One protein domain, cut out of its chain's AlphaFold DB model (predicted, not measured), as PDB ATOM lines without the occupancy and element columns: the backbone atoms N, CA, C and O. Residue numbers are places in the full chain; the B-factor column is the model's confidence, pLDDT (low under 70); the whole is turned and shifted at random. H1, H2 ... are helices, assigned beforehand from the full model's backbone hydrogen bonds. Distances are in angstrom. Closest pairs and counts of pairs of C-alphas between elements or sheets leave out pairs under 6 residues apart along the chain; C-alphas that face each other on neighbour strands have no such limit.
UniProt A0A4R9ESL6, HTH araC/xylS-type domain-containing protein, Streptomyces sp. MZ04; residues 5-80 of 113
ATOM      1  N   ALA A   5      12.156 -45.339  15.951       71.94
ATOM      2  CA  ALA A   5      13.466 -45.168  16.581       71.94
ATOM      3  C   ALA A   5      14.159 -43.846  16.189       71.94
ATOM      4  O   ALA A   5      14.749 -43.177  17.038       71.94
ATOM      5  N   TRP A   6      14.034 -43.407  14.930       70.06
ATOM      6  CA  TRP A   6      14.630 -42.147  14.463       70.06
ATOM      7  C   TRP A   6      13.853 -40.919  14.919       70.06
ATOM      8  O   TRP A   6      14.416 -39.829  15.015       70.06
ATOM      9  N   SER A   7      12.561 -41.075  15.203       76.94
ATOM     10  CA  SER A   7      11.772 -40.012  15.824       76.94
ATOM     11  C   SER A   7      12.266 -39.742  17.245       76.94
ATOM     12  O   SER A   7      12.543 -38.595  17.566       76.94
ATOM     13  N   ARG A   8      12.505 -40.785  18.059       75.88
ATOM     14  CA  ARG A   8      13.055 -40.621  19.421       75.88
ATOM     15  C   ARG A   8      14.462 -40.022  19.409       75.88
ATOM     16  O   ARG A   8      14.709 -39.073  20.142       75.88
ATOM     17  N   ALA A   9      15.349 -40.508  18.538       77.25
ATOM     18  CA  ALA A   9      16.704 -39.964  18.411       77.25
ATOM     19  C   ALA A   9      16.708 -38.475  18.014       77.25
ATOM     20  O   ALA A   9      17.457 -37.685  18.589       77.25
ATOM     21  N   ARG A  10      15.828 -38.065  17.086       78.88
ATOM     22  CA  ARG A  10      15.652 -36.649  16.724       78.88
ATOM     23  C   ARG A  10      15.104 -35.819  17.879       78.88
ATOM     24  O   ARG A  10      15.622 -34.735  18.114       78.88
ATOM     25  N   THR A  11      14.124 -36.324  18.629       83.06
ATOM     26  CA  THR A  11      13.613 -35.635  19.824       83.06
ATOM     27  C   THR A  11      14.708 -35.449  20.873       83.06
ATOM     28  O   THR A  11      14.836 -34.363  21.427       83.06
ATOM     29  N   THR A  12      15.544 -36.462  21.118       80.75
ATOM     30  CA  THR A  12      16.677 -36.349  22.048       80.75
ATOM     31  C   THR A  12      17.717 -35.342  21.555       80.75
ATOM     32  O   THR A  12      18.152 -34.496  22.330       80.75
ATOM     33  N   ALA A  13      18.086 -35.368  20.270       78.25
ATOM     34  CA  ALA A  13      19.018 -34.397  19.692       78.25
ATOM     35  C   ALA A  13      18.471 -32.957  19.742       78.25
ATOM     36  O   ALA A  13      19.214 -32.017  20.044       78.25
ATOM     37  N   GLN A  14      17.165 -32.790  19.509       81.75
ATOM     38  CA  GLN A  14      16.480 -31.510  19.657       81.75
ATOM     39  C   GLN A  14      16.529 -31.041  21.114       81.75
ATOM     40  O   GLN A  14      16.961 -29.925  21.378       81.75
ATOM     41  N   HIS A  15      16.224 -31.927  22.064       82.19
ATOM     42  CA  HIS A  15      16.269 -31.617  23.490       82.19
ATOM     43  C   HIS A  15      17.675 -31.210  23.964       82.19
ATOM     44  O   HIS A  15      17.823 -30.239  24.699       82.19
ATOM     45  N   LEU A  16      18.725 -31.894  23.500       85.38
ATOM     46  CA  LEU A  16      20.114 -31.524  23.798       85.38
ATOM     47  C   LEU A  16      20.482 -30.150  23.218       85.38
ATOM     48  O   LEU A  16      21.164 -29.359  23.871       85.38
ATOM     49  N   THR A  17      20.008 -29.852  22.007       84.94
ATOM     50  CA  THR A  17      20.210 -28.544  21.369       84.94
ATOM     51  C   THR A  17      19.488 -27.440  22.138       84.94
ATOM     52  O   THR A  17      20.060 -26.371  22.362       84.94
ATOM     53  N   ASP A  18      18.263 -27.704  22.590       84.06
ATOM     54  CA  ASP A  18      17.464 -26.768  23.378       84.06
ATOM     55  C   ASP A  18      18.125 -26.506  24.740       84.06
ATOM     56  O   ASP A  18      18.310 -25.351  25.126       84.06
ATOM     57  N   LEU A  19      18.620 -27.546  25.420       84.69
ATOM     58  CA  LEU A  19      19.390 -27.407  26.661       84.69
ATOM     59  C   LEU A  19      20.667 -26.575  26.470       84.69
ATOM     60  O   LEU A  19      20.990 -25.733  27.312       84.69
ATOM     61  N   ALA A  20      21.388 -26.757  25.360       88.00
ATOM     62  CA  ALA A  20      22.573 -25.955  25.056       88.00
ATOM     63  C   ALA A  20      22.233 -24.468  24.850       88.00
ATOM     64  O   ALA A  20      22.987 -23.594  25.289       88.00
ATOM     65  N   ARG A  21      21.088 -24.162  24.224       84.75
ATOM     66  CA  ARG A  21      20.591 -22.783  24.076       84.75
ATOM     67  C   ARG A  21      20.187 -22.187  25.422       84.75
ATOM     68  O   ARG A  21      20.613 -21.078  25.736       84.75
ATOM     69  N   LEU A  22      19.449 -22.936  26.242       85.94
ATOM     70  CA  LEU A  22      19.038 -22.507  27.582       85.94
ATOM     71  C   LEU A  22      20.237 -22.221  28.491       85.94
ATOM     72  O   LEU A  22      20.224 -21.242  29.238       85.94
ATOM     73  N   ARG A  23      21.316 -23.002  28.373       87.88
ATOM     74  CA  ARG A  23      22.559 -22.746  29.109       87.88
ATOM     75  C   ARG A  23      23.191 -21.405  28.732       87.88
ATOM     76  O   ARG A  23      23.571 -20.662  29.627       87.88
ATOM     77  N   ARG A  24      23.231 -21.053  27.441       86.56
ATOM     78  CA  ARG A  24      23.736 -19.741  26.987       86.56
ATOM     79  C   ARG A  24      22.887 -18.588  27.514       86.56
ATOM     80  O   ARG A  24      23.439 -17.572  27.925       86.56
ATOM     81  N   VAL A  25      21.563 -18.759  27.541       85.50
ATOM     82  CA  VAL A  25      20.650 -17.780  28.152       85.50
ATOM     83  C   VAL A  25      20.981 -17.602  29.629       85.50
ATOM     84  O   VAL A  25      21.096 -16.470  30.085       85.50
ATOM     85  N   ARG A  26      21.176 -18.698  30.373       84.94
ATOM     86  CA  ARG A  26      21.560 -18.642  31.788       84.94
ATOM     87  C   ARG A  26      22.899 -17.934  31.988       84.94
ATOM     88  O   ARG A  26      22.979 -17.031  32.805       84.94
ATOM     89  N   ASP A  27      23.915 -18.286  31.206       86.38
ATOM     90  CA  ASP A  27      25.239 -17.667  31.319       86.38
ATOM     91  C   ASP A  27      25.187 -16.157  31.012       86.38
ATOM     92  O   ASP A  27      25.925 -15.369  31.604       86.38
ATOM     93  N   ARG A  28      24.287 -15.725  30.120       83.25
ATOM     94  CA  ARG A  28      24.036 -14.306  29.846       83.25
ATOM     95  C   ARG A  28      23.261 -13.625  30.975       83.25
ATOM     96  O   ARG A  28      23.647 -12.536  31.391       83.25
ATOM     97  N   LEU A  29      22.232 -14.278  31.520       83.25
ATOM     98  CA  LEU A  29      21.506 -13.823  32.713       83.25
ATOM     99  C   LEU A  29      22.459 -13.603  33.895       83.25
ATOM    100  O   LEU A  29      22.379 -12.575  34.557       83.25
ATOM    101  N   ASP A  30      23.393 -14.528  34.116       81.94
ATOM    102  CA  ASP A  30      24.388 -14.453  35.190       81.94
ATOM    103  C   ASP A  30      25.438 -13.349  34.979       81.94
ATOM    104  O   ASP A  30      26.076 -12.926  35.941       81.94
ATOM    105  N   ARG A  31      25.619 -12.849  33.750       81.88
ATOM    106  CA  ARG A  31      26.505 -11.707  33.450       81.88
ATOM    107  C   ARG A  31      25.771 -10.370  33.485       81.88
ATOM    108  O   ARG A  31      26.312  -9.384  33.971       81.88
ATOM    109  N   GLU A  32      24.544 -10.332  32.972       77.62
ATOM    110  CA  GLU A  32      23.760  -9.106  32.777       77.62
ATOM    111  C   GLU A  32      22.743  -8.845  33.903       77.62
ATOM    112  O   GLU A  32      22.013  -7.858  33.838       77.62
ATOM    113  N   TYR A  33      22.704  -9.659  34.972       76.25
ATOM    114  CA  TYR A  33      21.751  -9.493  36.089       76.25
ATOM    115  C   TYR A  33      21.770  -8.093  36.735       76.25
ATOM    116  O   TYR A  33      20.778  -7.691  37.358       76.25
ATOM    117  N   ALA A  34      22.893  -7.376  36.616       70.88
ATOM    118  CA  ALA A  34      23.111  -6.036  37.155       70.88
ATOM    119  C   ALA A  34      22.463  -4.916  36.317       70.88
ATOM    120  O   ALA A  34      22.284  -3.812  36.823       70.88
ATOM    121  N   GLN A  35      22.085  -5.185  35.064       73.44
ATOM    122  CA  GLN A  35      21.436  -4.219  34.174       73.44
ATOM    123  C   GLN A  35      19.906  -4.415  34.146       73.44
ATOM    124  O   GLN A  35      19.404  -5.475  34.552       73.44
ATOM    125  N   PRO A  36      19.121  -3.406  33.712       68.81
ATOM    126  CA  PRO A  36      17.701  -3.590  33.428       68.81
ATOM    127  C   PRO A  36      17.540  -4.659  32.339       68.81
ATOM    128  O   PRO A  36      17.920  -4.474  31.186       68.81
ATOM    129  N   LEU A  37      17.025  -5.821  32.738       68.94
ATOM    130  CA  LEU A  37      17.012  -7.008  31.901       68.94
ATOM    131  C   LEU A  37      15.833  -6.974  30.923       68.94
ATOM    132  O   LEU A  37      14.681  -6.908  31.350       68.94
ATOM    133  N   ASN A  38      16.119  -7.095  29.625       79.56
ATOM    134  CA  ASN A  38      15.100  -7.241  28.591       79.56
ATOM    135  C   ASN A  38      15.018  -8.707  28.125       79.56
ATOM    136  O   ASN A  38      15.914  -9.221  27.452       79.56
ATOM    137  N   ILE A  39      13.922  -9.380  28.483       76.44
ATOM    138  CA  ILE A  39      13.677 -10.792  28.148       76.44
ATOM    139  C   ILE A  39      13.609 -11.015  26.630       76.44
ATOM    140  O   ILE A  39      14.017 -12.070  26.146       76.44
ATOM    141  N   GLU A  40      13.165 -10.020  25.863       83.44
ATOM    142  CA  GLU A  40      13.107 -10.110  24.404       83.44
ATOM    143  C   GLU A  40      14.497 -10.159  23.775       83.44
ATOM    144  O   GLU A  40      14.712 -10.873  22.796       83.44
ATOM    145  N   VAL A  41      15.469  -9.459  24.365       84.75
ATOM    146  CA  VAL A  41      16.861  -9.480  23.896       84.75
ATOM    147  C   VAL A  41      17.469 -10.866  24.106       84.75
ATOM    148  O   VAL A  41      18.110 -11.393  23.199       84.75
ATOM    149  N   LEU A  42      17.204 -11.499  25.253       81.06
ATOM    150  CA  LEU A  42      17.643 -12.871  25.538       81.06
ATOM    151  C   LEU A  42      17.008 -13.887  24.585       81.06
ATOM    152  O   LEU A  42      17.680 -14.794  24.092       81.06
ATOM    153  N   ALA A  43      15.717 -13.718  24.312       86.69
ATOM    154  CA  ALA A  43      14.965 -14.551  23.386       86.69
ATOM    155  C   ALA A  43      15.523 -14.435  21.953       86.69
ATOM    156  O   ALA A  43      15.786 -15.444  21.292       86.69
ATOM    157  N   ARG A  44      15.809 -13.203  21.509       84.88
ATOM    158  CA  ARG A  44      16.413 -12.911  20.202       84.88
ATOM    159  C   ARG A  44      17.795 -13.545  20.052       84.88
ATOM    160  O   ARG A  44      18.069 -14.147  19.016       84.88
ATOM    161  N   ASP A  45      18.626 -13.479  21.088       83.06
ATOM    162  CA  ASP A  45      19.955 -14.100  21.101       83.06
ATOM    163  C   ASP A  45      19.894 -15.628  21.015       83.06
ATOM    164  O   ASP A  45      20.650 -16.261  20.275       83.06
ATOM    165  N   ALA A  46      18.949 -16.232  21.737       83.81
ATOM    166  CA  ALA A  46      18.702 -17.668  21.701       83.81
ATOM    167  C   ALA A  46      17.924 -18.126  20.449       83.81
ATOM    168  O   ALA A  46      17.726 -19.331  20.257       83.81
ATOM    169  N   ARG A  47      17.519 -17.183  19.583       87.38
ATOM    170  CA  ARG A  47      16.681 -17.396  18.392       87.38
ATOM    171  C   ARG A  47      15.387 -18.156  18.703       87.38
ATOM    172  O   ARG A  47      14.970 -19.006  17.917       87.38
ATOM    173  N   ILE A  48      14.773 -17.874  19.850       86.62
ATOM    174  CA  ILE A  48      13.488 -18.455  20.262       86.62
ATOM    175  C   ILE A  48      12.518 -17.349  20.682       86.62
ATOM    176  O   ILE A  48      12.962 -16.319  21.180       86.62
ATOM    177  N   PRO A  49      11.199 -17.519  20.489       89.38
ATOM    178  CA  PRO A  49      10.220 -16.536  20.940       89.38
ATOM    179  C   PRO A  49      10.251 -16.356  22.469       89.38
ATOM    180  O   PRO A  49      10.425 -17.340  23.190       89.38
ATOM    181  N   PRO A  50      10.014 -15.140  22.996       85.00
ATOM    182  CA  PRO A  50      10.081 -14.873  24.437       85.00
ATOM    183  C   PRO A  50       9.061 -15.672  25.265       85.00
ATOM    184  O   PRO A  50       9.361 -16.072  26.391       85.00
ATOM    185  N   GLY A  51       7.883 -15.970  24.707       86.94
ATOM    186  CA  GLY A  51       6.902 -16.846  25.359       86.94
ATOM    187  C   GLY A  51       7.403 -18.287  25.517       86.94
ATOM    188  O   GLY A  51       7.283 -18.874  26.593       86.94
ATOM    189  N   GLU A  52       8.033 -18.829  24.473       87.00
ATOM    190  CA  GLU A  52       8.590 -20.185  24.486       87.00
ATOM    191  C   GLU A  52       9.825 -20.273  25.387       87.00
ATOM    192  O   GLU A  52       9.962 -21.223  26.153       87.00
ATOM    193  N   LEU A  53      10.670 -19.236  25.390       85.88
ATOM    194  CA  LEU A  53      11.789 -19.105  26.323       85.88
ATOM    195  C   LEU A  53      11.324 -19.261  27.774       85.88
ATOM    196  O   LEU A  53      11.931 -20.015  28.528       85.88
ATOM    197  N   ASN A  54      10.256 -18.567  28.174       85.69
ATOM    198  CA  ASN A  54       9.759 -18.621  29.550       85.69
ATOM    199  C   ASN A  54       9.323 -20.045  29.925       85.69
ATOM    200  O   ASN A  54       9.741 -20.577  30.955       85.69
ATOM    201  N   ARG A  55       8.563 -20.696  29.038       87.62
ATOM    202  CA  ARG A  55       8.099 -22.071  29.235       87.62
ATOM    203  C   ARG A  55       9.259 -23.065  29.308       87.62
ATOM    204  O   ARG A  55       9.319 -23.853  30.248       87.62
ATOM    205  N   GLN A  56      10.192 -23.013  28.361       88.31
ATOM    206  CA  GLN A  56      11.350 -23.911  28.324       88.31
ATOM    207  C   GLN A  56      12.278 -23.701  29.521       88.31
ATOM    208  O   GLN A  56      12.763 -24.667  30.107       88.31
ATOM    209  N   PHE A  57      12.486 -22.449  29.930       87.38
ATOM    210  CA  PHE A  57      13.298 -22.124  31.095       87.38
ATOM    211  C   PHE A  57      12.648 -22.632  32.389       87.38
ATOM    212  O   PHE A  57      13.339 -23.196  33.234       87.38
ATOM    213  N   HIS A  58      11.321 -22.525  32.513       88.44
ATOM    214  CA  HIS A  58      10.586 -23.097  33.639       88.44
ATOM    215  C   HIS A  58      10.683 -24.625  33.683       88.44
ATOM    216  O   HIS A  58      10.950 -25.184  34.742       88.44
ATOM    217  N   VAL A  59      10.543 -25.308  32.544       88.50
ATOM    218  CA  VAL A  59      10.681 -26.773  32.469       88.50
ATOM    219  C   VAL A  59      12.103 -27.231  32.821       88.50
ATOM    220  O   VAL A  59      12.264 -28.241  33.498       88.50
ATOM    221  N   ALA A  60      13.135 -26.494  32.398       87.62
ATOM    222  CA  ALA A  60      14.529 -26.874  32.630       87.62
ATOM    223  C   ALA A  60      15.057 -26.510  34.031       87.62
ATOM    224  O   ALA A  60      15.860 -27.253  34.593       87.62
ATOM    225  N   TYR A  61      14.643 -25.366  34.589       84.88
ATOM    226  CA  TYR A  61      15.199 -24.812  35.834       84.88
ATOM    227  C   TYR A  61      14.184 -24.698  36.980       84.88
ATOM    228  O   TYR A  61      14.551 -24.246  38.065       84.88
ATOM    229  N   GLY A  62      12.921 -25.065  36.755       87.81
ATOM    230  CA  GLY A  62      11.852 -25.031  37.760       87.81
ATOM    231  C   GLY A  62      11.357 -23.629  38.135       87.81
ATOM    232  O   GLY A  62      10.551 -23.481  39.046       87.81
ATOM    233  N   GLN A  63      11.832 -22.578  37.464       88.06
ATOM    234  CA  GLN A  63      11.486 -21.185  37.759       88.06
ATOM    235  C   GLN A  63      11.471 -20.353  36.478       88.06
ATOM    236  O   GLN A  63      12.077 -20.748  35.490       88.06
ATOM    237  N   SER A  64      10.791 -19.207  36.476       85.56
ATOM    238  CA  SER A  64      10.832 -18.291  35.331       85.56
ATOM    239  C   SER A  64      12.166 -17.522  35.279       85.56
ATOM    240  O   SER A  64      12.810 -17.333  36.318       85.56
ATOM    241  N   PRO A  65      12.578 -17.010  34.103       82.69
ATOM    242  CA  PRO A  65      13.777 -16.174  33.982       82.69
ATOM    243  C   PRO A  65      13.759 -14.965  34.930       82.69
ATOM    244  O   PRO A  65      14.776 -14.615  35.526       82.69
ATOM    245  N   TYR A  66      12.584 -14.361  35.125       80.44
ATOM    246  CA  TYR A  66      12.407 -13.221  36.023       80.44
ATOM    247  C   TYR A  66      12.636 -13.597  37.497       80.44
ATOM    248  O   TYR A  66      13.359 -12.900  38.210       80.44
ATOM    249  N   ALA A  67      12.082 -14.732  37.946       83.88
ATOM    250  CA  ALA A  67      12.278 -15.232  39.308       83.88
ATOM    251  C   ALA A  67      13.756 -15.550  39.596       83.88
ATOM    252  O   ALA A  67      14.266 -15.231  40.673       83.88
ATOM    253  N   TYR A  68      14.468 -16.101  38.608       84.81
ATOM    254  CA  TYR A  68      15.898 -16.384  38.721       84.81
ATOM    255  C   TYR A  68      16.735 -15.119  38.954       84.81
ATOM    256  O   TYR A  68      17.587 -15.083  39.844       84.81
ATOM    257  N   VAL A  69      16.458 -14.052  38.198       81.62
ATOM    258  CA  VAL A  69      17.176 -12.770  38.297       81.62
ATOM    259  C   VAL A  69      16.894 -12.082  39.624       81.62
ATOM    260  O   VAL A  69      17.820 -11.572  40.252       81.62
ATOM    261  N   MET A  70      15.639 -12.102  40.084       83.25
ATOM    262  CA  MET A  70      15.280 -11.579  41.406       83.25
ATOM    263  C   MET A  70      16.075 -12.272  42.512       83.25
ATOM    264  O   MET A  70      16.656 -11.603  43.367       83.25
ATOM    265  N   ARG A  71      16.191 -13.604  42.453       84.56
ATOM    266  CA  ARG A  71      17.011 -14.361  43.403       84.56
ATOM    267  C   ARG A  71      18.479 -13.946  43.335       84.56
ATOM    268  O   ARG A  71      19.094 -13.699  44.372       84.56
ATOM    269  N   ARG A  72      19.032 -13.813  42.124       83.19
ATOM    270  CA  ARG A  72      20.438 -13.436  41.929       83.19
ATOM    271  C   ARG A  72      20.733 -12.026  42.436       83.19
ATOM    272  O   ARG A  72      21.749 -11.832  43.091       83.19
ATOM    273  N   ARG A  73      19.836 -11.060  42.220       81.44
ATOM    274  CA  ARG A  73      19.981  -9.694  42.750       81.44
ATOM    275  C   ARG A  73      20.010  -9.674  44.277       81.44
ATOM    276  O   ARG A  73      20.863  -9.001  44.845       81.44
ATOM    277  N   THR A  74      19.164 -10.463  44.937       75.62
ATOM    278  CA  THR A  74      19.164 -10.582  46.405       75.62
ATOM    279  C   THR A  74      20.435 -11.244  46.939       75.62
ATOM    280  O   THR A  74      21.004 -10.781  47.924       75.62
ATOM    281  N   GLU A  75      20.916 -12.314  46.301       77.06
ATOM    282  CA  GLU A  75      22.191 -12.943  46.676       77.06
ATOM    283  C   GLU A  75      23.380 -11.985  46.492       77.06
ATOM    284  O   GLU A  75      24.279 -11.947  47.327       77.06
ATOM    285  N   GLN A  76      23.354 -11.149  45.454       67.56
ATOM    286  CA  GLN A  76      24.403 -10.162  45.188       67.56
ATOM    287  C   GLN A  76      24.296  -8.925  46.090       67.56
ATOM    288  O   GLN A  76      25.316  -8.327  46.430       67.56
ATOM    289  N   ALA A  77      23.091  -8.565  46.544       67.12
ATOM    290  CA  ALA A  77      22.883  -7.563  47.590       67.12
ATOM    291  C   ALA A  77      23.590  -7.937  48.892       67.12
ATOM    292  O   ALA A  77      24.264  -7.114  49.503       67.12
ATOM    293  N   LYS A  78      23.523  -9.218  49.258       69.94
ATOM    294  CA  LYS A  78      24.239  -9.757  50.417       69.94
ATOM    295  C   LYS A  78      25.759  -9.738  50.236       69.94
ATOM    296  O   LYS A  78      26.471  -9.647  51.228       69.94
ATOM    297  N   ASN A  79      26.247  -9.807  48.996       65.31
ATOM    298  CA  ASN A  79      27.679  -9.782  48.694       65.31
ATOM    299  C   ASN A  79      28.269  -8.360  48.656       65.31
ATOM    300  O   ASN A  79      29.439  -8.194  48.987       65.31
ATOM    301  N   HIS A  80      27.490  -7.342  48.263       62.75
ATOM    302  CA  HIS A  80      27.954  -5.946  48.235       62.75
ATOM    303  C   HIS A  80      27.539  -5.116  49.455       62.75
ATOM    304  O   HIS A  80      27.961  -3.966  49.566       62.75
TER     305      HIS A  80
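AT A GLANCE: This is residues 5 to 80 of the 113 residues of the protein "HTH araC/xylS-type domain-containing protein" of Streptomyces sp. MZ04 (UniProt A0A4R9ESL6). One long helix, H1, makes much of the length of a rod: its residues 5 to 17 stick out as a bare arm, while its later part joins a small body where H2 and H3 cross it and H4 slants on to the far end. The printed part has 76 residues, with four named helices in the order H1, H2, H3, H4 and no named strand: all helix. It is only just loose, close to compact, with a radius of gyration of the C-alphas of 14.1 A and spans of 52 by 21 by 17 A.

HOW THE PARTS SIT: Start with H1, residues 5 to 32; its residues 25 to 28 only just touch H2, residues 39 to 45, with 3 pairs of C-alphas within 8 A. The closest C-alphas, of Val 25 and Leu 42, are 6.3 A apart, at a steep tilt of 60 degrees, opposite ways. Next comes the hub, H3, residues 50 to 61, which touches H2 about perpendicular at 90 degrees; the closest C-alphas, of Ala 43 and Pro 50, are 5.0 A apart. H3 only just touches H1, with 3 such pairs, the closest Leu 22 and Phe 57 at 6.7 A. H4, residues 65 to 80, only just touches H3, with residue 65 alone and 3 pairs; the C-alphas of Asn 54 and Pro 65 are closest, at 6.5 A. In H1, H2, H3 and H4 every O i to N i+4 pair is within hydrogen-bond range.

IN THESE COORDINATES: Find C-alpha 5 at (13.466, -45.168, 16.581); H1 runs 40.9 A from there. H2 spans 10.0 A, H3 16.0 A and H4 22.6 A, ending at C-alpha 80, (27.954, -5.946, 48.235).

THE WHOLE: The C-alphas farthest apart, of Ala 5 and His 80, are 52.4 A apart. The printed part has no cut and no long link. Look for pLDDT under 70 at residues 36 to 37 and 76 to 80.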